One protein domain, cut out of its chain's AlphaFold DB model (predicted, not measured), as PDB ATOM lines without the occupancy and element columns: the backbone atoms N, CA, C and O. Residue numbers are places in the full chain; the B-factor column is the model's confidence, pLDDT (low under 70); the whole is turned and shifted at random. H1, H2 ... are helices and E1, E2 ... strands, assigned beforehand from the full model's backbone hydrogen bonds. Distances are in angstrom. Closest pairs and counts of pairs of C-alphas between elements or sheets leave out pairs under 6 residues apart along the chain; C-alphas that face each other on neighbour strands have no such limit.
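This is residues 318 to 452 of the 453 residues of an uncharacterized protein of Candidatus Rokubacteria bacterium (UniProt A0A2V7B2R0). A long, twisted sheet of five strands makes a wall, and the smaller parts stand off one of its faces: a short sheet of E3, E7 and E6 with its edge strand E3 nearest to the wall, and the pair E1 and E8, into which E7 runs on. H1, the one named helix, covers part of the short sheet, over E3, and part of the unnamed stretch of residues 325 to 347 winds through the middle. The printed part has 135 residues, with named elements in the order E1 E2 E3 H1 E4 E5 E6 E7 E8 E9 E10, ten strands and one helix, and its class is mostly strand. The large sheet has the order E2, E10, E9, E4, E5 and is mixed, while the short sheet and the pair are antiparallel. The whole is compact and rounded, with a radius of gyration of the C-alphas of 14.3 A and spans of 39 by 32 by 27 A.

In the large sheet, E10 is the longest strand, residues 439 to 451, 36.2 A from its first C-alpha at (7.571, -0.553, 104.899) to its last at (-5.932, 5.826, 71.965). E9, residues 426 to 436, measures 32.0 A, and E2, residues 348 to 357, measures 29.2 A. E4, residues 384 to 390, is 19.9 A long, and E5 holds residues 393 to 395. The short sheet is made of E3, residues 368 to 371, E7, residues 412 to 416 and 14.0 A long, and E6, residues 402 to 406 and 13.8 A long. E1, residues 322 to 324, begins with C-alpha 322 at (-8.848, 16.527, 85.990), and its neighbour E8 holds residues 418 to 420. H1, residues 374 to 382, is 11.9 A long.

In the large sheet, the inner strand E10 is parallel to the edge strand E2 at 24 degrees, with N 350 and O 443 2.8 A apart, within hydrogen-bond range. E10 and E9 form an antiparallel hairpin at 162 degrees, with N 444 and O 432 at 2.8 A. E9 and E4 are antiparallel at 160 degrees, with N 389 and O 431 at 2.9 A. E4 and the edge strand E5 form a hairpin at 137 degrees, with N 395 and O 388 at 2.8 A. The short sheet is apart from the large one in, for instance, E3 and E9, and E7 and E10. Within it, E7 is the inner strand: it is antiparallel to E3 at 160 degrees, with N 369 and O 414 at 2.8 A, and forms a hairpin with E6 at 161 degrees, with N 405 and O 413 at 2.8 A. H1 is on this sheet at a height of 8.5 A, slantwise to the strands at 38 degrees to E3 on the local plane. It lies over E3, and the closest C-alphas of the two are those of Ala 371 and Leu 377, 5.1 A apart. H1 is only just not on the large sheet, with 4 pairs of C-alphas within 10 A. Every O i to N i+4 pair in H1 is within hydrogen-bond range. E7 runs on into E8 across a break of 1 residue, at 53 degrees. E8 and E1 are antiparallel at 143 degrees, with N 323 and O 419 at 2.9 A. Residues 363 to 364 form a short antiparallel pairing with residues 419 to 420 of E8.

The two C-alphas farthest apart, those of Ser 438 and Glu 452, are 42.0 A from each other. The printed part runs from residue 318 to residue 452 and has no cut. The link from E1 to E2, 23 residues, is long; those from E2 to E3 and from E5 to E6 are short. The mean pLDDT of the printed part is 89.0, and residue 338 is under 70.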
ATOM      1  N   ALA A 318      -2.884  20.199  84.086       93.56
ATOM      2  CA  ALA A 318      -3.849  21.219  83.688       93.56
ATOM      3  C   ALA A 318      -4.511  20.907  82.332       93.56
ATOM      4  O   ALA A 318      -5.719  21.083  82.185       93.56
ATOM      5  N   ALA A 319      -3.749  20.407  81.354       93.62
ATOM      6  CA  ALA A 319      -4.259  20.081  80.021       93.62
ATOM      7  C   ALA A 319      -5.143  18.821  79.989       93.62
ATOM      8  O   ALA A 319      -5.967  18.679  79.082       93.62
ATOM      9  N   LEU A 320      -4.986  17.918  80.963       93.31
ATOM     10  CA  LEU A 320      -5.810  16.711  81.107       93.31
ATOM     11  C   LEU A 320      -7.199  16.987  81.697       93.31
ATOM     12  O   LEU A 320      -8.063  16.109  81.632       93.31
ATOM     13  N   GLY A 321      -7.420  18.182  82.261       94.50
ATOM     14  CA  GLY A 321      -8.727  18.590  82.769       94.50
ATOM     15  C   GLY A 321      -9.237  17.641  83.851       94.50
ATOM     16  O   GLY A 321     -10.304  17.044  83.700       94.50
ATOM     17  N   LEU A 322      -8.452  17.429  84.911       95.88
ATOM     18  CA  LEU A 322      -8.848  16.527  85.990       95.88
ATOM     19  C   LEU A 322     -10.114  17.032  86.695       95.88
ATOM     20  O   LEU A 322     -10.170  18.184  87.129       95.88
ATOM     21  N   ALA A 323     -11.109  16.160  86.835       95.56
ATOM     22  CA  ALA A 323     -12.377  16.479  87.480       95.56
ATOM     23  C   ALA A 323     -12.831  15.362  88.438       95.56
ATOM     24  O   ALA A 323     -12.483  14.194  88.231       95.56
ATOM     25  N   PRO A 324     -13.620  15.703  89.474       95.62
ATOM     26  CA  PRO A 324     -14.303  14.719  90.301       95.62
ATOM     27  C   PRO A 324     -15.282  13.865  89.486       95.62
ATOM     28  O   PRO A 324     -16.206  14.400  88.880       95.62
ATOM     29  N   ASP A 325     -15.123  12.544  89.527       92.69
ATOM     30  CA  ASP A 325     -16.088  11.589  88.973       92.69
ATOM     31  C   ASP A 325     -16.141  10.329  89.842       92.69
ATOM     32  O   ASP A 325     -15.159   9.612  89.985       92.69
ATOM     33  N   THR A 326     -17.295  10.048  90.440       90.62
ATOM     34  CA  THR A 326     -17.537   8.826  91.229       90.62
ATOM     35  C   THR A 326     -18.508   7.869  90.541       90.62
ATOM     36  O   THR A 326     -18.955   6.904  91.159       90.62
ATOM     37  N   SER A 327     -18.897   8.161  89.298       86.69
ATOM     38  CA  SER A 327     -19.879   7.382  88.538       86.69
ATOM     39  C   SER A 327     -19.269   6.153  87.858       86.69
ATOM     40  O   SER A 327     -19.986   5.189  87.577       86.69
ATOM     41  N   PHE A 328     -17.954   6.155  87.613       85.12
ATOM     42  CA  PHE A 328     -17.237   4.978  87.130       85.12
ATOM     43  C   PHE A 328     -17.170   3.882  88.200       85.12
ATOM     44  O   PHE A 328     -17.229   4.139  89.403       85.12
ATOM     45  N   ASP A 329     -17.068   2.629  87.765       84.75
ATOM     46  CA  ASP A 329     -16.899   1.505  88.681       84.75
ATOM     47  C   ASP A 329     -15.401   1.241  88.859       84.75
ATOM     48  O   ASP A 329     -14.653   1.305  87.896       84.75
ATOM     49  N   HIS A 330     -14.961   0.930  90.080       84.94
ATOM     50  CA  HIS A 330     -13.550   0.697  90.438       84.94
ATOM     51  C   HIS A 330     -12.711  -0.137  89.446       84.94
ATOM     52  O   HIS A 330     -11.504   0.058  89.379       84.94
ATOM     53  N   ARG A 331     -13.320  -1.051  88.677       84.38
ATOM     54  CA  ARG A 331     -12.612  -1.868  87.669       84.38
ATOM     55  C   ARG A 331     -12.223  -1.100  86.403       84.38
ATOM     56  O   ARG A 331     -11.464  -1.625  85.600       84.38
ATOM     57  N   ASP A 332     -12.758   0.103  86.232       83.56
ATOM     58  CA  ASP A 332     -12.472   1.010  85.117       83.56
ATOM     59  C   ASP A 332     -11.285   1.940  85.455       83.56
ATOM     60  O   ASP A 332     -10.844   2.721  84.615       83.56
ATOM     61  N   ALA A 333     -10.771   1.880  86.692       84.69
ATOM     62  CA  ALA A 333      -9.624   2.665  87.126       84.69
ATOM     63  C   ALA A 333      -8.325   2.168  86.489       84.69
ATOM     64  O   ALA A 333      -8.008   0.980  86.569       84.69
ATOM     65  N   VAL A 334      -7.527   3.101  85.954       82.75
ATOM     66  CA  VAL A 334      -6.167   2.813  85.461       82.75
ATOM     67  C   VAL A 334      -5.330   2.169  86.567       82.75
ATOM     68  O   VAL A 334      -4.612   1.197  86.354       82.75
ATOM     69  N   PHE A 335      -5.453   2.663  87.796       81.31
ATOM     70  CA  PHE A 335      -4.944   1.946  88.955       81.31
ATOM     71  C   PHE A 335      -6.069   1.119  89.574       81.31
ATOM     72  O   PHE A 335      -6.748   1.562  90.499       81.31
ATOM     73  N   TRP A 336      -6.248  -0.102  89.075       77.88
ATOM     74  CA  TRP A 336      -7.027  -1.130  89.756       77.88
ATOM     75  C   TRP A 336      -6.093  -2.237  90.229       77.88
ATOM     76  O   TRP A 336      -5.428  -2.885  89.423       77.88
ATOM     77  N   GLU A 337      -6.043  -2.470  91.543       73.00
ATOM     78  CA  GLU A 337      -5.041  -3.358  92.139       73.00
ATOM     79  C   GLU A 337      -5.011  -4.789  91.582       73.00
ATOM     80  O   GLU A 337      -3.955  -5.416  91.560       73.00
ATOM     81  N   ALA A 338      -6.146  -5.297  91.096       68.38
ATOM     82  CA  ALA A 338      -6.247  -6.634  90.515       68.38
ATOM     83  C   ALA A 338      -5.661  -6.720  89.092       68.38
ATOM     84  O   ALA A 338      -5.537  -7.811  88.531       68.38
ATOM     85  N   LEU A 339      -5.339  -5.580  88.475       71.31
ATOM     86  CA  LEU A 339      -4.676  -5.501  87.173       71.31
ATOM     87  C   LEU A 339      -3.170  -5.253  87.286       71.31
ATOM     88  O   LEU A 339      -2.490  -5.251  86.263       71.31
ATOM     89  N   LEU A 340      -2.654  -5.051  88.499       79.00
ATOM     90  CA  LEU A 340      -1.242  -4.791  88.735       79.00
ATOM     91  C   LEU A 340      -0.414  -6.086  88.699       79.00
ATOM     92  O   LEU A 340      -0.931  -7.147  89.051       79.00
ATOM     93  N   PRO A 341       0.867  -6.014  88.290       74.62
ATOM     94  CA  PRO A 341       1.744  -7.180  88.216       74.62
ATOM     95  C   PRO A 341       1.966  -7.816  89.592       74.62
ATOM     96  O   PRO A 341       2.044  -7.116  90.600       74.62
ATOM     97  N   ASP A 342       2.121  -9.138  89.641       76.62
ATOM     98  CA  ASP A 342       2.382  -9.853  90.892       76.62
ATOM     99  C   ASP A 342       3.586  -9.268  91.642       76.62
ATOM    100  O   ASP A 342       4.608  -8.906  91.061       76.62
ATOM    101  N   GLY A 343       3.465  -9.162  92.966       76.56
ATOM    102  CA  GLY A 343       4.535  -8.613  93.797       76.56
ATOM    103  C   GLY A 343       4.654  -7.087  93.774       76.56
ATOM    104  O   GLY A 343       5.528  -6.570  94.460       76.56
ATOM    105  N   TRP A 344       3.752  -6.347  93.112       81.06
ATOM    106  CA  TRP A 344       3.728  -4.873  93.151       81.06
ATOM    107  C   TRP A 344       3.668  -4.286  94.575       81.06
ATOM    108  O   TRP A 344       4.092  -3.159  94.823       81.06
ATOM    109  N   ARG A 345       3.150  -5.064  95.537       82.81
ATOM    110  CA  ARG A 345       3.125  -4.719  96.967       82.81
ATOM    111  C   ARG A 345       4.500  -4.826  97.639       82.81
ATOM    112  O   ARG A 345       4.620  -4.437  98.801       82.81
ATOM    113  N   ALA A 346       5.524  -5.358  96.981       85.62
ATOM    114  CA  ALA A 346       6.892  -5.364  97.489       85.62
ATOM    115  C   ALA A 346       7.533  -3.968  97.338       85.62
ATOM    116  O   ALA A 346       7.208  -3.255  96.385       85.62
ATOM    117  N   PRO A 347       8.431  -3.559  98.254       87.88
ATOM    118  CA  PRO A 347       9.170  -2.306  98.118       87.88
ATOM    119  C   PRO A 347       9.931  -2.205  96.791       87.88
ATOM    120  O   PRO A 347      10.454  -3.205  96.299       87.88
ATOM    121  N   GLY A 348      10.029  -0.991  96.250       88.25
ATOM    122  CA  GLY A 348      10.701  -0.717  94.976       88.25
ATOM    123  C   GLY A 348       9.772  -0.172  93.892       88.25
ATOM    124  O   GLY A 348       8.601   0.118  94.138       88.25
ATOM    125  N   THR A 349      10.331  -0.005  92.694       90.00
ATOM    126  CA  THR A 349       9.628   0.545  91.531       90.00
ATOM    127  C   THR A 349       9.190  -0.575  90.604       90.00
ATOM    128  O   THR A 349      10.008  -1.356  90.124       90.00
ATOM    129  N   HIS A 350       7.897  -0.608  90.321       90.00
ATOM    130  CA  HIS A 350       7.257  -1.560  89.427       90.00
ATOM    131  C   HIS A 350       6.752  -0.827  88.195       90.00
ATOM    132  O   HIS A 350       6.289   0.310  88.282       90.00
ATOM    133  N   HIS A 351       6.821  -1.484  87.045       87.50
ATOM    134  CA  HIS A 351       6.372  -0.914  85.783       87.50
ATOM    135  C   HIS A 351       5.233  -1.746  85.219       87.50
ATOM    136  O   HIS A 351       5.267  -2.975  85.245       87.50
ATOM    137  N   THR A 352       4.232  -1.069  84.682       85.81
ATOM    138  CA  THR A 352       3.162  -1.709  83.926       85.81
ATOM    139  C   THR A 352       2.766  -0.814  82.763       85.81
ATOM    140  O   THR A 352       2.997   0.398  82.785       85.81
ATOM    141  N   TYR A 353       2.203  -1.410  81.725       84.69
ATOM    142  CA  TYR A 353       1.631  -0.684  80.607       84.69
ATOM    143  C   TYR A 353       0.147  -1.000  80.540       84.69
ATOM    144  O   TYR A 353      -0.289  -2.131  80.761       84.69
ATOM    145  N   GLN A 354      -0.627   0.043  80.271       85.00
ATOM    146  CA  GLN A 354      -2.068  -0.035  80.140       85.00
ATOM    147  C   GLN A 354      -2.529   0.850  78.996       85.00
ATOM    148  O   GLN A 354      -1.831   1.775  78.576       85.00
ATOM    149  N   GLU A 355      -3.733   0.586  78.516       85.31
ATOM    150  CA  GLU A 355      -4.348   1.355  77.449       85.31
ATOM    151  C   GLU A 355      -5.649   1.997  77.926       85.31
ATOM    152  O   GLU A 355      -6.342   1.472  78.792       85.31
ATOM    153  N   ALA A 356      -5.979   3.142  77.340       85.06
ATOM    154  CA  ALA A 356      -7.245   3.831  77.539       85.06
ATOM    155  C   ALA A 356      -7.736   4.404  76.206       85.06
ATOM    156  O   ALA A 356      -6.937   4.618  75.295       85.06
ATOM    157  N   ILE A 357      -9.035   4.673  76.090       82.12
ATOM    158  CA  ILE A 357      -9.650   5.233  74.879       82.12
ATOM    159  C   ILE A 357     -10.252   6.600  75.197       82.12
ATOM    160  O   ILE A 357     -10.786   6.825  76.280       82.12
ATOM    161  N   VAL A 358     -10.173   7.521  74.238       81.50
ATOM    162  CA  VAL A 358     -10.909   8.789  74.270       81.50
ATOM    163  C   VAL A 358     -12.346   8.552  73.790       81.50
ATOM    164  O   VAL A 358     -12.685   8.828  72.645       81.50
ATOM    165  N   ASP A 359     -13.199   8.026  74.666       74.38
ATOM    166  CA  ASP A 359     -14.627   7.776  74.389       74.38
ATOM    167  C   ASP A 359     -15.544   8.922  74.862       74.38
ATOM    168  O   ASP A 359     -16.738   8.948  74.580       74.38
ATOM    169  N   GLY A 360     -14.983   9.914  75.557       77.19
ATOM    170  CA  GLY A 360     -15.700  11.065  76.103       77.19
ATOM    171  C   GLY A 360     -16.214  10.873  77.530       77.19
ATOM    172  O   GLY A 360     -16.591  11.866  78.149       77.19
ATOM    173  N   ARG A 361     -16.183   9.653  78.085       78.94
ATOM    174  CA  ARG A 361     -16.523   9.390  79.492       78.94
ATOM    175  C   ARG A 361     -15.453   9.922  80.451       78.94
ATOM    176  O   ARG A 361     -15.756  10.245  81.595       78.94
ATOM    177  N   GLY A 362     -14.231  10.069  79.946       87.69
ATOM    178  CA  GLY A 362     -13.047  10.443  80.711       87.69
ATOM    179  C   GLY A 362     -12.300   9.207  81.204       87.69
ATOM    180  O   GLY A 362     -12.865   8.121  81.292       87.69
ATOM    181  N   ILE A 363     -11.009   9.360  81.500       91.94
ATOM    182  CA  ILE A 363     -10.164   8.239  81.937       91.94
ATOM    183  C   ILE A 363     -10.053   8.280  83.461       91.94
ATOM    184  O   ILE A 363      -9.479   9.245  83.974       91.94
ATOM    185  N   PRO A 364     -10.548   7.272  84.200       93.69
ATOM    186  CA  PRO A 364     -10.443   7.257  85.651       93.69
ATOM    187  C   PRO A 364      -9.002   6.994  86.110       93.69
ATOM    188  O   PRO A 364      -8.429   5.939  85.840       93.69
ATOM    189  N   LEU A 365      -8.409   7.963  86.810       94.31
ATOM    190  CA  LEU A 365      -6.995   7.944  87.215       94.31
ATOM    191  C   LEU A 365      -6.798   7.685  88.709       94.31
ATOM    192  O   LEU A 365      -5.670   7.589  89.182       94.31
ATOM    193  N   GLY A 366      -7.875   7.643  89.489       92.19
ATOM    194  CA  GLY A 366      -7.756   7.463  90.929       92.19
ATOM    195  C   GLY A 366      -7.400   6.027  91.312       92.19
ATOM    196  O   GLY A 366      -7.884   5.093  90.671       92.19
ATOM    197  N   PRO A 367      -6.600   5.820  92.375       92.75
ATOM    198  CA  PRO A 367      -6.331   4.484  92.885       92.75
ATOM    199  C   PRO A 367      -7.611   3.819  93.386       92.75
ATOM    200  O   PRO A 367      -8.369   4.423  94.151       92.75
ATOM    201  N   ALA A 368      -7.824   2.573  92.967       91.94
ATOM    202  CA  ALA A 368      -8.904   1.702  93.404       91.94
ATOM    203  C   ALA A 368      -8.369   0.483  94.174       91.94
ATOM    204  O   ALA A 368      -7.469  -0.221  93.708       91.94
ATOM    205  N   TRP A 369      -8.964   0.220  95.338       90.69
ATOM    206  CA  TRP A 369      -8.540  -0.796  96.301       90.69
ATOM    207  C   TRP A 369      -9.715  -1.605  96.828       90.69
ATOM    208  O   TRP A 369     -10.748  -1.028  97.159       90.69
ATOM    209  N   CYS A 370      -9.556  -2.913  96.978       90.88
ATOM    210  CA  CYS A 370     -10.577  -3.816  97.480       90.88
ATOM    211  C   CYS A 370     -10.060  -4.631  98.670       90.88
ATOM    212  O   CYS A 370      -8.893  -4.985  98.780       90.88
ATOM    213  N   ALA A 371     -10.960  -4.972  99.585       91.69
ATOM    214  CA  ALA A 371     -10.688  -5.937 100.642       91.69
ATOM    215  C   ALA A 371     -11.930  -6.785 100.912       91.69
ATOM    216  O   ALA A 371     -13.048  -6.413 100.555       91.69
ATOM    217  N   ARG A 372     -11.741  -7.941 101.559       92.06
ATOM    218  CA  ARG A 372     -12.823  -8.908 101.829       92.06
ATOM    219  C   ARG A 372     -13.998  -8.315 102.606       92.06
ATOM    220  O   ARG A 372     -15.123  -8.758 102.422       92.06
ATOM    221  N   ASP A 373     -13.737  -7.336 103.464       92.62
ATOM    222  CA  ASP A 373     -14.744  -6.636 104.248       92.62
ATOM    223  C   ASP A 373     -14.305  -5.190 104.546       92.62
ATOM    224  O   ASP A 373     -13.175  -4.776 104.268       92.62
ATOM    225  N   GLY A 374     -15.217  -4.399 105.117       90.75
ATOM    226  CA  GLY A 374     -14.974  -2.981 105.389       90.75
ATOM    227  C   GLY A 374     -13.964  -2.708 106.500       90.75
ATOM    228  O   GLY A 374     -13.313  -1.666 106.470       90.75
ATOM    229  N   ALA A 375     -13.814  -3.619 107.463       91.38
ATOM    230  CA  ALA A 375     -12.854  -3.465 108.550       91.38
ATOM    231  C   ALA A 375     -11.428  -3.774 108.071       91.38
ATOM    232  O   ALA A 375     -10.478  -3.105 108.472       91.38
ATOM    233  N   GLY A 376     -11.269  -4.764 107.190       91.06
ATOM    234  CA  GLY A 376     -10.038  -5.030 106.452       91.06
ATOM    235  C   GLY A 376      -9.642  -3.830 105.599       91.06
ATOM    236  O   GLY A 376      -8.538  -3.318 105.762       91.06
ATOM    237  N   LEU A 377     -10.578  -3.314 104.797       92.06
ATOM    238  CA  LEU A 377     -10.332  -2.142 103.955       92.06
ATOM    239  C   LEU A 377      -9.886  -0.926 104.777       92.06
ATOM    240  O   LEU A 377      -8.897  -0.281 104.449       92.06
ATOM    241  N   ALA A 378     -10.595  -0.625 105.870       91.81
ATOM    242  CA  ALA A 378     -10.264   0.504 106.734       91.81
ATOM    243  C   ALA A 378      -8.879   0.356 107.381       91.81
ATOM    244  O   ALA A 378      -8.138   1.332 107.443       91.81
ATOM    245  N   ARG A 379      -8.511  -0.853 107.829       91.00
ATOM    246  CA  ARG A 379      -7.181  -1.123 108.397       91.00
ATOM    247  C   ARG A 379      -6.070  -0.954 107.367       91.00
ATOM    248  O   ARG A 379      -5.065  -0.330 107.682       91.00
ATOM    249  N   GLU A 380      -6.251  -1.480 106.157       87.75
ATOM    250  CA  GLU A 380      -5.253  -1.346 105.089       87.75
ATOM    251  C   GLU A 380      -5.067   0.116 104.674       87.75
ATOM    252  O   GLU A 380      -3.939   0.597 104.580       87.75
ATOM    253  N   LEU A 381      -6.165   0.851 104.490       89.88
ATOM    254  CA  LEU A 381      -6.116   2.246 104.062       89.88
ATOM    255  C   LEU A 381      -5.674   3.214 105.168       89.88
ATOM    256  O   LEU A 381      -5.177   4.288 104.844       89.88
ATOM    257  N   ALA A 382      -5.829   2.869 106.450       89.25
ATOM    258  CA  ALA A 382      -5.368   3.715 107.554       89.25
ATOM    259  C   ALA A 382      -3.839   3.862 107.580       89.25
ATOM    260  O   ALA A 382      -3.342   4.941 107.886       89.25
ATOM    261  N   GLY A 383      -3.116   2.794 107.231       87.00
ATOM    262  CA  GLY A 383      -1.652   2.772 107.179       87.00
ATOM    263  C   GLY A 383      -1.071   2.937 105.775       87.00
ATOM    264  O   GLY A 383       0.101   2.627 105.582       87.00
ATOM    265  N   THR A 384      -1.880   3.353 104.790       87.25
ATOM    266  CA  THR A 384      -1.453   3.501 103.391       87.25
ATOM    267  C   THR A 384      -1.760   4.902 102.880       87.25
ATOM    268  O   THR A 384      -2.911   5.342 102.894       87.25
ATOM    269  N   ARG A 385      -0.744   5.597 102.365       89.62
ATOM    270  CA  ARG A 385      -0.905   6.883 101.675       89.62
ATOM    271  C   ARG A 385      -0.602   6.720 100.196       89.62
ATOM    272  O   ARG A 385       0.411   6.133  99.829       89.62
ATOM    273  N   PHE A 386      -1.492   7.261  99.372       90.62
ATOM    274  CA  PHE A 386      -1.368   7.250  97.921       90.62
ATOM    275  C   PHE A 386      -0.998   8.642  97.436       90.62
ATOM    276  O   PHE A 386      -1.671   9.617  97.776       90.62
ATOM    277  N   THR A 387       0.022   8.721  96.595       94.00
ATOM    278  CA  THR A 387       0.300   9.910  95.791       94.00
ATOM    279  C   THR A 387       0.266   9.539  94.317       94.00
ATOM    280  O   THR A 387       0.516   8.392  93.944       94.00
ATOM    281  N   LEU A 388      -0.088  10.514  93.484       96.00
ATOM    282  CA  LEU A 388      -0.103  10.391  92.034       96.00
ATOM    283  C   LEU A 388       0.710  11.543  91.453       96.00
ATOM    284  O   LEU A 388       0.483  12.699  91.810       96.00
ATOM    285  N   SER A 389       1.615  11.239  90.531       96.50
ATOM    286  CA  SER A 389       2.129  12.219  89.581       96.50
ATOM    287  C   SER A 389       1.841  11.775  88.154       96.50
ATOM    288  O   SER A 389       1.850  10.583  87.845       96.50
ATOM    289  N   ILE A 390       1.550  12.739  87.287       96.31
ATOM    290  CA  ILE A 390       1.306  12.509  85.867       96.31
ATOM    291  C   ILE A 390       2.371  13.276  85.097       96.31
ATOM    292  O   ILE A 390       2.465  14.494  85.217       96.31
ATOM    293  N   ASN A 391       3.201  12.561  84.340       96.06
ATOM    294  CA  ASN A 391       4.331  13.115  83.590       96.06
ATOM    295  C   ASN A 391       5.267  13.980  84.457       96.06
ATOM    296  O   ASN A 391       5.803  14.987  84.002       96.06
ATOM    297  N   GLY A 392       5.436  13.598  85.727       94.50
ATOM    298  CA  GLY A 392       6.248  14.327  86.703       94.50
ATOM    299  C   GLY A 392       5.529  15.461  87.444       94.50
ATOM    300  O   GLY A 392       6.077  15.965  88.421       94.50
ATOM    301  N   GLU A 393       4.304  15.833  87.064       97.19
ATOM    302  CA  GLU A 393       3.509  16.838  87.782       97.19
ATOM    303  C   GLU A 393       2.657  16.187  88.888       97.19
ATOM    304  O   GLU A 393       1.917  15.238  88.612       97.19
ATOM    305  N   PRO A 394       2.729  16.658  90.146       96.69
ATOM    306  CA  PRO A 394       1.975  16.067  91.247       96.69
ATOM    307  C   PRO A 394       0.475  16.369  91.149       96.69
ATOM    308  O   PRO A 394       0.062  17.484  90.827       96.69
ATOM    309  N   VAL A 395      -0.348  15.384  91.509       96.44
ATOM    310  CA  VAL A 395      -1.804  15.506  91.625       96.44
ATOM    311  C   VAL A 395      -2.202  15.404  93.093       96.44
ATOM    312  O   VAL A 395      -1.970  14.392  93.754       96.44
ATOM    313  N   ASP A 396      -2.850  16.451  93.603       94.81
ATOM    314  CA  ASP A 396      -3.396  16.475  94.959       94.81
ATOM    315  C   ASP A 396      -4.694  15.653  95.035       94.81
ATOM    316  O   ASP A 396      -5.798  16.155  94.800       94.81
ATOM    317  N   LEU A 397      -4.548  14.362  95.346       94.75
ATOM    318  CA  LEU A 397      -5.664  13.419  95.448       94.75
ATOM    319  C   LEU A 397      -6.658  13.776  96.568       94.75
ATOM    320  O   LEU A 397      -7.809  13.349  96.499       94.75
ATOM    321  N   ALA A 398      -6.263  14.576  97.565       92.94
ATOM    322  CA  ALA A 398      -7.133  14.942  98.686       92.94
ATOM    323  C   ALA A 398      -8.310  15.842  98.270       92.94
ATOM    324  O   ALA A 398      -9.293  15.952  99.001       92.94
ATOM    325  N   ARG A 399      -8.235  16.466  97.086       94.44
ATOM    326  CA  ARG A 399      -9.302  17.317  96.531       94.44
ATOM    327  C   ARG A 399     -10.459  16.534  95.922       94.44
ATOM    328  O   ARG A 399     -11.489  17.129  95.610       94.44
ATOM    329  N   TYR A 400     -10.289  15.231  95.717       96.06
ATOM    330  CA  TYR A 400     -11.252  14.404  95.005       96.06
ATOM    331  C   TYR A 400     -12.040  13.518  95.975       96.06
ATOM    332  O   TYR A 400     -11.488  13.010  96.955       96.06
ATOM    333  N   PRO A 401     -13.345  13.316  95.721       95.94
ATOM    334  CA  PRO A 401     -14.185  12.484  96.568       95.94
ATOM    335  C   PRO A 401     -13.732  11.026  96.522       95.94
ATOM    336  O   PRO A 401     -13.200  10.555  95.520       95.94
ATOM    337  N   ARG A 402     -13.998  10.282  97.595       94.19
ATOM    338  CA  ARG A 402     -13.814   8.827  97.622       94.19
ATOM    339  C   ARG A 402     -15.171   8.156  97.501       94.19
ATOM    340  O   ARG A 402     -16.129   8.575  98.148       94.19
ATOM    341  N   ALA A 403     -15.247   7.114  96.691       93.94
ATOM    342  CA  ALA A 403     -16.449   6.313  96.528       93.94
ATOM    343  C   ALA A 403     -16.177   4.880  96.959       93.94
ATOM    344  O   ALA A 403     -15.075   4.367  96.782       93.94
ATOM    345  N   ARG A 404     -17.187   4.240  97.550       93.25
ATOM    346  CA  ARG A 404     -17.089   2.887  98.097       93.25
ATOM    347  C   ARG A 404     -18.258   2.047  97.611       93.25
ATOM    348  O   ARG A 404     -19.406   2.483  97.666       93.25
ATOM    349  N   ARG A 405     -17.981   0.819  97.176       91.44
ATOM    350  CA  ARG A 405     -18.985  -0.122  96.675       91.44
ATOM    351  C   ARG A 405     -18.756  -1.510  97.250       91.44
ATOM    352  O   ARG A 405     -17.643  -2.025  97.221       91.44
ATOM    353  N   ARG A 406     -19.831  -2.125  97.744       90.19
ATOM    354  CA  ARG A 406     -19.846  -3.549  98.084       90.19
ATOM    355  C   ARG A 406     -20.124  -4.362  96.820       90.19
ATOM    356  O   ARG A 406     -21.059  -4.060  96.077       90.19
ATOM    357  N   THR A 407     -19.302  -5.363  96.572       85.19
ATOM    358  CA  THR A 407     -19.438  -6.319  95.469       85.19
ATOM    359  C   THR A 407     -20.415  -7.442  95.848       85.19
ATOM    360  O   THR A 407     -20.859  -7.567  96.992       85.19
ATOM    361  N   ARG A 408     -20.758  -8.301  94.880       80.94
ATOM    362  CA  ARG A 408     -21.622  -9.470  95.125       80.94
ATOM    363  C   ARG A 408     -20.973 -10.543  96.000       80.94
ATOM    364  O   ARG A 408     -21.691 -11.221  96.722       80.94
ATOM    365  N   ASP A 409     -19.650 -10.685  95.947       83.62
ATOM    366  CA  ASP A 409     -18.899 -11.652  96.762       83.62
ATOM    367  C   ASP A 409     -18.669 -11.177  98.211       83.62
ATOM    368  O   ASP A 409     -18.036 -11.873  99.001       83.62
ATOM    369  N   GLY A 410     -19.207 -10.007  98.576       85.94
ATOM    370  CA  GLY A 410     -19.113  -9.429  99.916       85.94
ATOM    371  C   GLY A 410     -17.904  -8.519 100.125       85.94
ATOM    372  O   GLY A 410     -17.900  -7.779 101.113       85.94
ATOM    373  N   SER A 411     -16.947  -8.502  99.189       90.62
ATOM    374  CA  SER A 411     -15.821  -7.570  99.232       90.62
ATOM    375  C   SER A 411     -16.272  -6.110  99.121       90.62
ATOM    376  O   SER A 411     -17.373  -5.770  98.673       90.62
ATOM    377  N   ILE A 412     -15.436  -5.215  99.631       93.88
ATOM    378  CA  ILE A 412     -15.666  -3.778  99.601       93.88
ATOM    379  C   ILE A 412     -14.503  -3.143  98.868       93.88
ATOM    380  O   ILE A 412     -13.354  -3.306  99.271       93.88
ATOM    381  N   CYS A 413     -14.832  -2.402  97.818       92.81
ATOM    382  CA  CYS A 413     -13.884  -1.639  97.030       92.81
ATOM    383  C   CYS A 413     -14.081  -0.147  97.265       92.81
ATOM    384  O   CYS A 413     -15.215   0.323  97.367       92.81
ATOM    385  N   GLU A 414     -12.988   0.597  97.326       94.12
ATOM    386  CA  GLU A 414     -12.962   2.046  97.433       94.12
ATOM    387  C   GLU A 414     -11.993   2.637  96.418       94.12
ATOM    388  O   GLU A 414     -10.936   2.065  96.158       94.12
ATOM    389  N   TRP A 415     -12.350   3.781  95.848       94.75
ATOM    390  CA  TRP A 415     -11.509   4.483  94.892       94.75
ATOM    391  C   TRP A 415     -11.595   5.995  95.055       94.75
ATOM    392  O   TRP A 415     -12.587   6.528  95.565       94.75
ATOM    393  N   VAL A 416     -10.548   6.687  94.609       95.69
ATOM    394  CA  VAL A 416     -10.554   8.148  94.477       95.69
ATOM    395  C   VAL A 416     -11.243   8.510  93.163       95.69
ATOM    396  O   VAL A 416     -10.853   8.053  92.092       95.69
ATOM    397  N   GLY A 417     -12.291   9.316  93.232       94.81
ATOM    398  CA  GLY A 417     -13.091   9.717  92.085       94.81
ATOM    399  C   GLY A 417     -12.448  10.856  91.311       94.81
ATOM    400  O   GLY A 417     -12.934  11.980  91.382       94.81
ATOM    401  N   VAL A 418     -11.349  10.584  90.607       95.75
ATOM    402  CA  VAL A 418     -10.692  11.533  89.699       95.75
ATOM    403  C   VAL A 418     -10.612  10.941  88.300       95.75
ATOM    404  O   VAL A 418     -10.143   9.816  88.122       95.75
ATOM    405  N   ALA A 419     -11.045  11.716  87.310       95.25
ATOM    406  CA  ALA A 419     -10.955  11.357  85.904       95.25
ATOM    407  C   ALA A 419     -10.322  12.490  85.090       95.25
ATOM    408  O   ALA A 419     -10.563  13.670  85.354       95.25
ATOM    409  N   ALA A 420      -9.526  12.132  84.084       95.31
ATOM    410  CA  ALA A 420      -9.101  13.064  83.044       95.31
ATOM    411  C   ALA A 420     -10.250  13.257  82.053       95.31
ATOM    412  O   ALA A 420     -10.641  12.304  81.376       95.31
ATOM    413  N   THR A 421     -10.784  14.476  81.961       93.19
ATOM    414  CA  THR A 421     -11.924  14.789  81.078       93.19
ATOM    415  C   THR A 421     -11.503  15.218  79.677       93.19
ATOM    416  O   THR A 421     -12.297  15.128  78.743       93.19
ATOM    417  N   THR A 422     -10.243  15.625  79.498       92.00
ATOM    418  CA  THR A 422      -9.666  15.977  78.195       92.00
ATOM    419  C   THR A 422      -8.407  15.156  77.913       92.00
ATOM    420  O   THR A 422      -7.326  15.723  77.720       92.00
ATOM    421  N   PRO A 423      -8.505  13.810  77.915       88.50
ATOM    422  CA  PRO A 423      -7.352  12.957  77.677       88.50
ATOM    423  C   PRO A 423      -6.808  13.167  76.259       88.50
ATOM    424  O   PRO A 423      -7.565  13.292  75.296       88.50
ATOM    425  N   ARG A 424      -5.478  13.212  76.131       89.25
ATOM    426  CA  ARG A 424      -4.793  13.388  74.845       89.25
ATOM    427  C   ARG A 424      -4.268  12.052  74.324       89.25
ATOM    428  O   ARG A 424      -3.599  11.360  75.098       89.25
ATOM    429  N   PRO A 425      -4.533  11.690  73.052       90.31
ATOM    430  CA  PRO A 425      -3.959  10.500  72.434       90.31
ATOM    431  C   PRO A 425      -2.437  10.529  72.528       90.31
ATOM    432  O   PRO A 425      -1.820  11.536  72.207       90.31
ATOM    433  N   GLY A 426      -1.807   9.446  72.967       89.81
ATOM    434  CA  GLY A 426      -0.369   9.438  73.229       89.81
ATOM    435  C   GLY A 426      -0.003   8.652  74.476       89.81
ATOM    436  O   GLY A 426      -0.822   7.933  75.042       89.81
ATOM    437  N   LEU A 427       1.265   8.743  74.870       92.25
ATOM    438  CA  LEU A 427       1.761   8.104  76.085       92.25
ATOM    439  C   LEU A 427       1.732   9.104  77.237       92.25
ATOM    440  O   LEU A 427       2.289  10.194  77.126       92.25
ATOM    441  N   GLN A 428       1.111   8.694  78.335       93.81
ATOM    442  CA  GLN A 428       1.150   9.380  79.618       93.81
ATOM    443  C   GLN A 428       1.863   8.467  80.619       93.81
ATOM    444  O   GLN A 428       1.638   7.257  80.635       93.81
ATOM    445  N   GLU A 429       2.729   9.027  81.453       95.56
ATOM    446  CA  GLU A 429       3.346   8.316  82.567       95.56
ATOM    447  C   GLU A 429       2.612   8.676  83.854       95.56
ATOM    448  O   GLU A 429       2.574   9.839  84.245       95.56
ATOM    449  N   LEU A 430       2.009   7.685  84.505       95.44
ATOM    450  CA  LEU A 430       1.343   7.861  85.788       95.44
ATOM    451  C   LEU A 430       2.153   7.127  86.848       95.44
ATOM    452  O   LEU A 430       2.252   5.902  86.812       95.44
ATOM    453  N   SER A 431       2.730   7.871  87.783       95.19
ATOM    454  CA  SER A 431       3.479   7.311  88.901       95.19
ATOM    455  C   SER A 431       2.623   7.352  90.157       95.19
ATOM    456  O   SER A 431       2.332   8.419  90.701       95.19
ATOM    457  N   TYR A 432       2.208   6.173  90.606       94.06
ATOM    458  CA  TYR A 432       1.494   5.980  91.858       94.06
ATOM    459  C   TYR A 432       2.498   5.562  92.922       94.06
ATOM    460  O   TYR A 432       3.106   4.500  92.802       94.06
ATOM    461  N   THR A 433       2.668   6.360  93.974       92.00
ATOM    462  CA  THR A 433       3.506   5.963  95.114       92.00
ATOM    463  C   THR A 433       2.619   5.553  96.276       92.00
ATOM    464  O   THR A 433       1.679   6.261  96.640       92.00
ATOM    465  N   LEU A 434       2.929   4.392  96.844       89.81
ATOM    466  CA  LEU A 434       2.347   3.888  98.074       89.81
ATOM    467  C   LEU A 434       3.369   3.974  99.196       89.81
ATOM    468  O   LEU A 434       4.352   3.227  99.223       89.81
ATOM    469  N   GLU A 435       3.074   4.831 100.160       88.69
ATOM    470  CA  GLU A 435       3.772   4.875 101.437       88.69
ATOM    471  C   GLU A 435       2.988   4.059 102.460       88.69
ATOM    472  O   GLU A 435       1.765   4.189 102.572       88.69
ATOM    473  N   ARG A 436       3.696   3.206 103.199       85.38
ATOM    474  CA  ARG A 436       3.137   2.398 104.283       85.38
ATOM    475  C   ARG A 436       3.928   2.668 105.549       85.38
ATOM    476  O   ARG A 436       5.152   2.697 105.492       85.38
ATOM    477  N   ASP A 437       3.243   2.806 106.679       80.12
ATOM    478  CA  ASP A 437       3.861   3.252 107.941       80.12
ATOM    479  C   ASP A 437       5.078   2.411 108.383       80.12
ATOM    480  O   ASP A 437       5.959   2.909 109.079       80.12
ATOM    481  N   SER A 438       5.143   1.137 107.985       75.50
ATOM    482  CA  SER A 438       6.160   0.171 108.425       75.50
ATOM    483  C   SER A 438       6.998  -0.450 107.301       75.50
ATOM    484  O   SER A 438       7.777  -1.367 107.566       75.50
ATOM    485  N   LEU A 439       6.859   0.010 106.052       79.06
ATOM    486  CA  LEU A 439       7.571  -0.553 104.899       79.06
ATOM    487  C   LEU A 439       8.172   0.556 104.027       79.06
ATOM    488  O   LEU A 439       7.561   1.616 103.893       79.06
ATOM    489  N   PRO A 440       9.329   0.317 103.375       84.25
ATOM    490  CA  PRO A 440       9.824   1.247 102.371       84.25
ATOM    491  C   PRO A 440       8.779   1.440 101.259       84.25
ATOM    492  O   PRO A 440       8.004   0.513 100.977       84.25
ATOM    493  N   PRO A 441       8.742   2.626 100.628       85.75
ATOM    494  CA  PRO A 441       7.723   2.941  99.644       85.75
ATOM    495  C   PRO A 441       7.791   1.988  98.449       85.75
ATOM    496  O   PRO A 441       8.857   1.515  98.039       85.75
ATOM    497  N   SER A 442       6.624   1.716  97.884       90.12
ATOM    498  CA  SER A 442       6.480   1.025  96.604       90.12
ATOM    499  C   SER A 442       5.915   2.007  95.590       90.12
ATOM    500  O   SER A 442       4.928   2.679  95.884       90.12
ATOM    501  N   ALA A 443       6.517   2.084  94.411       90.44
ATOM    502  CA  ALA A 443       6.046   2.918  93.316       90.44
ATOM    503  C   ALA A 443       5.580   2.039  92.157       90.44
ATOM    504  O   ALA A 443       6.213   1.035  91.838       90.44
ATOM    505  N   ILE A 444       4.483   2.428  91.518       90.94
ATOM    506  CA  ILE A 444       3.982   1.808  90.297       90.94
ATOM    507  C   ILE A 444       3.942   2.876  89.223       90.94
ATOM    508  O   ILE A 444       3.164   3.824  89.301       90.94
ATOM    509  N   ILE A 445       4.770   2.686  88.205       91.81
ATOM    510  CA  ILE A 445       4.814   3.532  87.025       91.81
ATOM    511  C   ILE A 445       3.980   2.854  85.941       91.81
ATOM    512  O   ILE A 445       4.382   1.843  85.357       91.81
ATOM    513  N   VAL A 446       2.806   3.420  85.682       90.50
ATOM    514  CA  VAL A 446       1.914   3.014  84.599       90.50
ATOM    515  C   VAL A 446       2.241   3.847  83.366       90.50
ATOM    516  O   VAL A 446       2.004   5.055  83.338       90.50
ATOM    517  N   ARG A 447       2.747   3.203  82.314       91.19
ATOM    518  CA  ARG A 447       2.772   3.796  80.972       91.19
ATOM    519  C   ARG A 447       1.396   3.620  80.350       91.19
ATOM    520  O   ARG A 447       1.066   2.541  79.866       91.19
ATOM    521  N   LEU A 448       0.594   4.674  80.395       90.19
ATOM    522  CA  LEU A 448      -0.757   4.687  79.861       90.19
ATOM    523  C   LEU A 448      -0.740   5.157  78.406       90.19
ATOM    524  O   LEU A 448      -0.455   6.322  78.122       90.19
ATOM    525  N   ARG A 449      -1.078   4.267  77.473       89.12
ATOM    526  CA  ARG A 449      -1.314   4.629  76.075       89.12
ATOM    527  C   ARG A 449      -2.776   5.011  75.883       89.12
ATOM    528  O   ARG A 449      -3.654   4.155  75.843       89.12
ATOM    529  N   VAL A 450      -3.021   6.298  75.694       87.81
ATOM    530  CA  VAL A 450      -4.332   6.819  75.314       87.81
ATOM    531  C   VAL A 450      -4.491   6.705  73.799       87.81
ATOM    532  O   VAL A 450      -3.637   7.168  73.036       87.81
ATOM    533  N   LYS A 451      -5.576   6.070  73.363       84.81
ATOM    534  CA  LYS A 451      -5.932   5.826  71.965       84.81
ATOM    535  C   LYS A 451      -7.165   6.631  71.572       84.81
ATOM    536  O   LYS A 451      -8.042   6.903  72.387       84.81
ATOM    537  N   GLU A 452      -7.222   6.991  70.301       81.69
ATOM    538  CA  GLU A 452      -8.470   7.433  69.679       81.69
ATOM    539  C   GLU A 452      -9.401   6.214  69.492       81.69
ATOM    540  O   GLU A 452      -8.886   5.095  69.371       81.69
TER     541      GLU A 452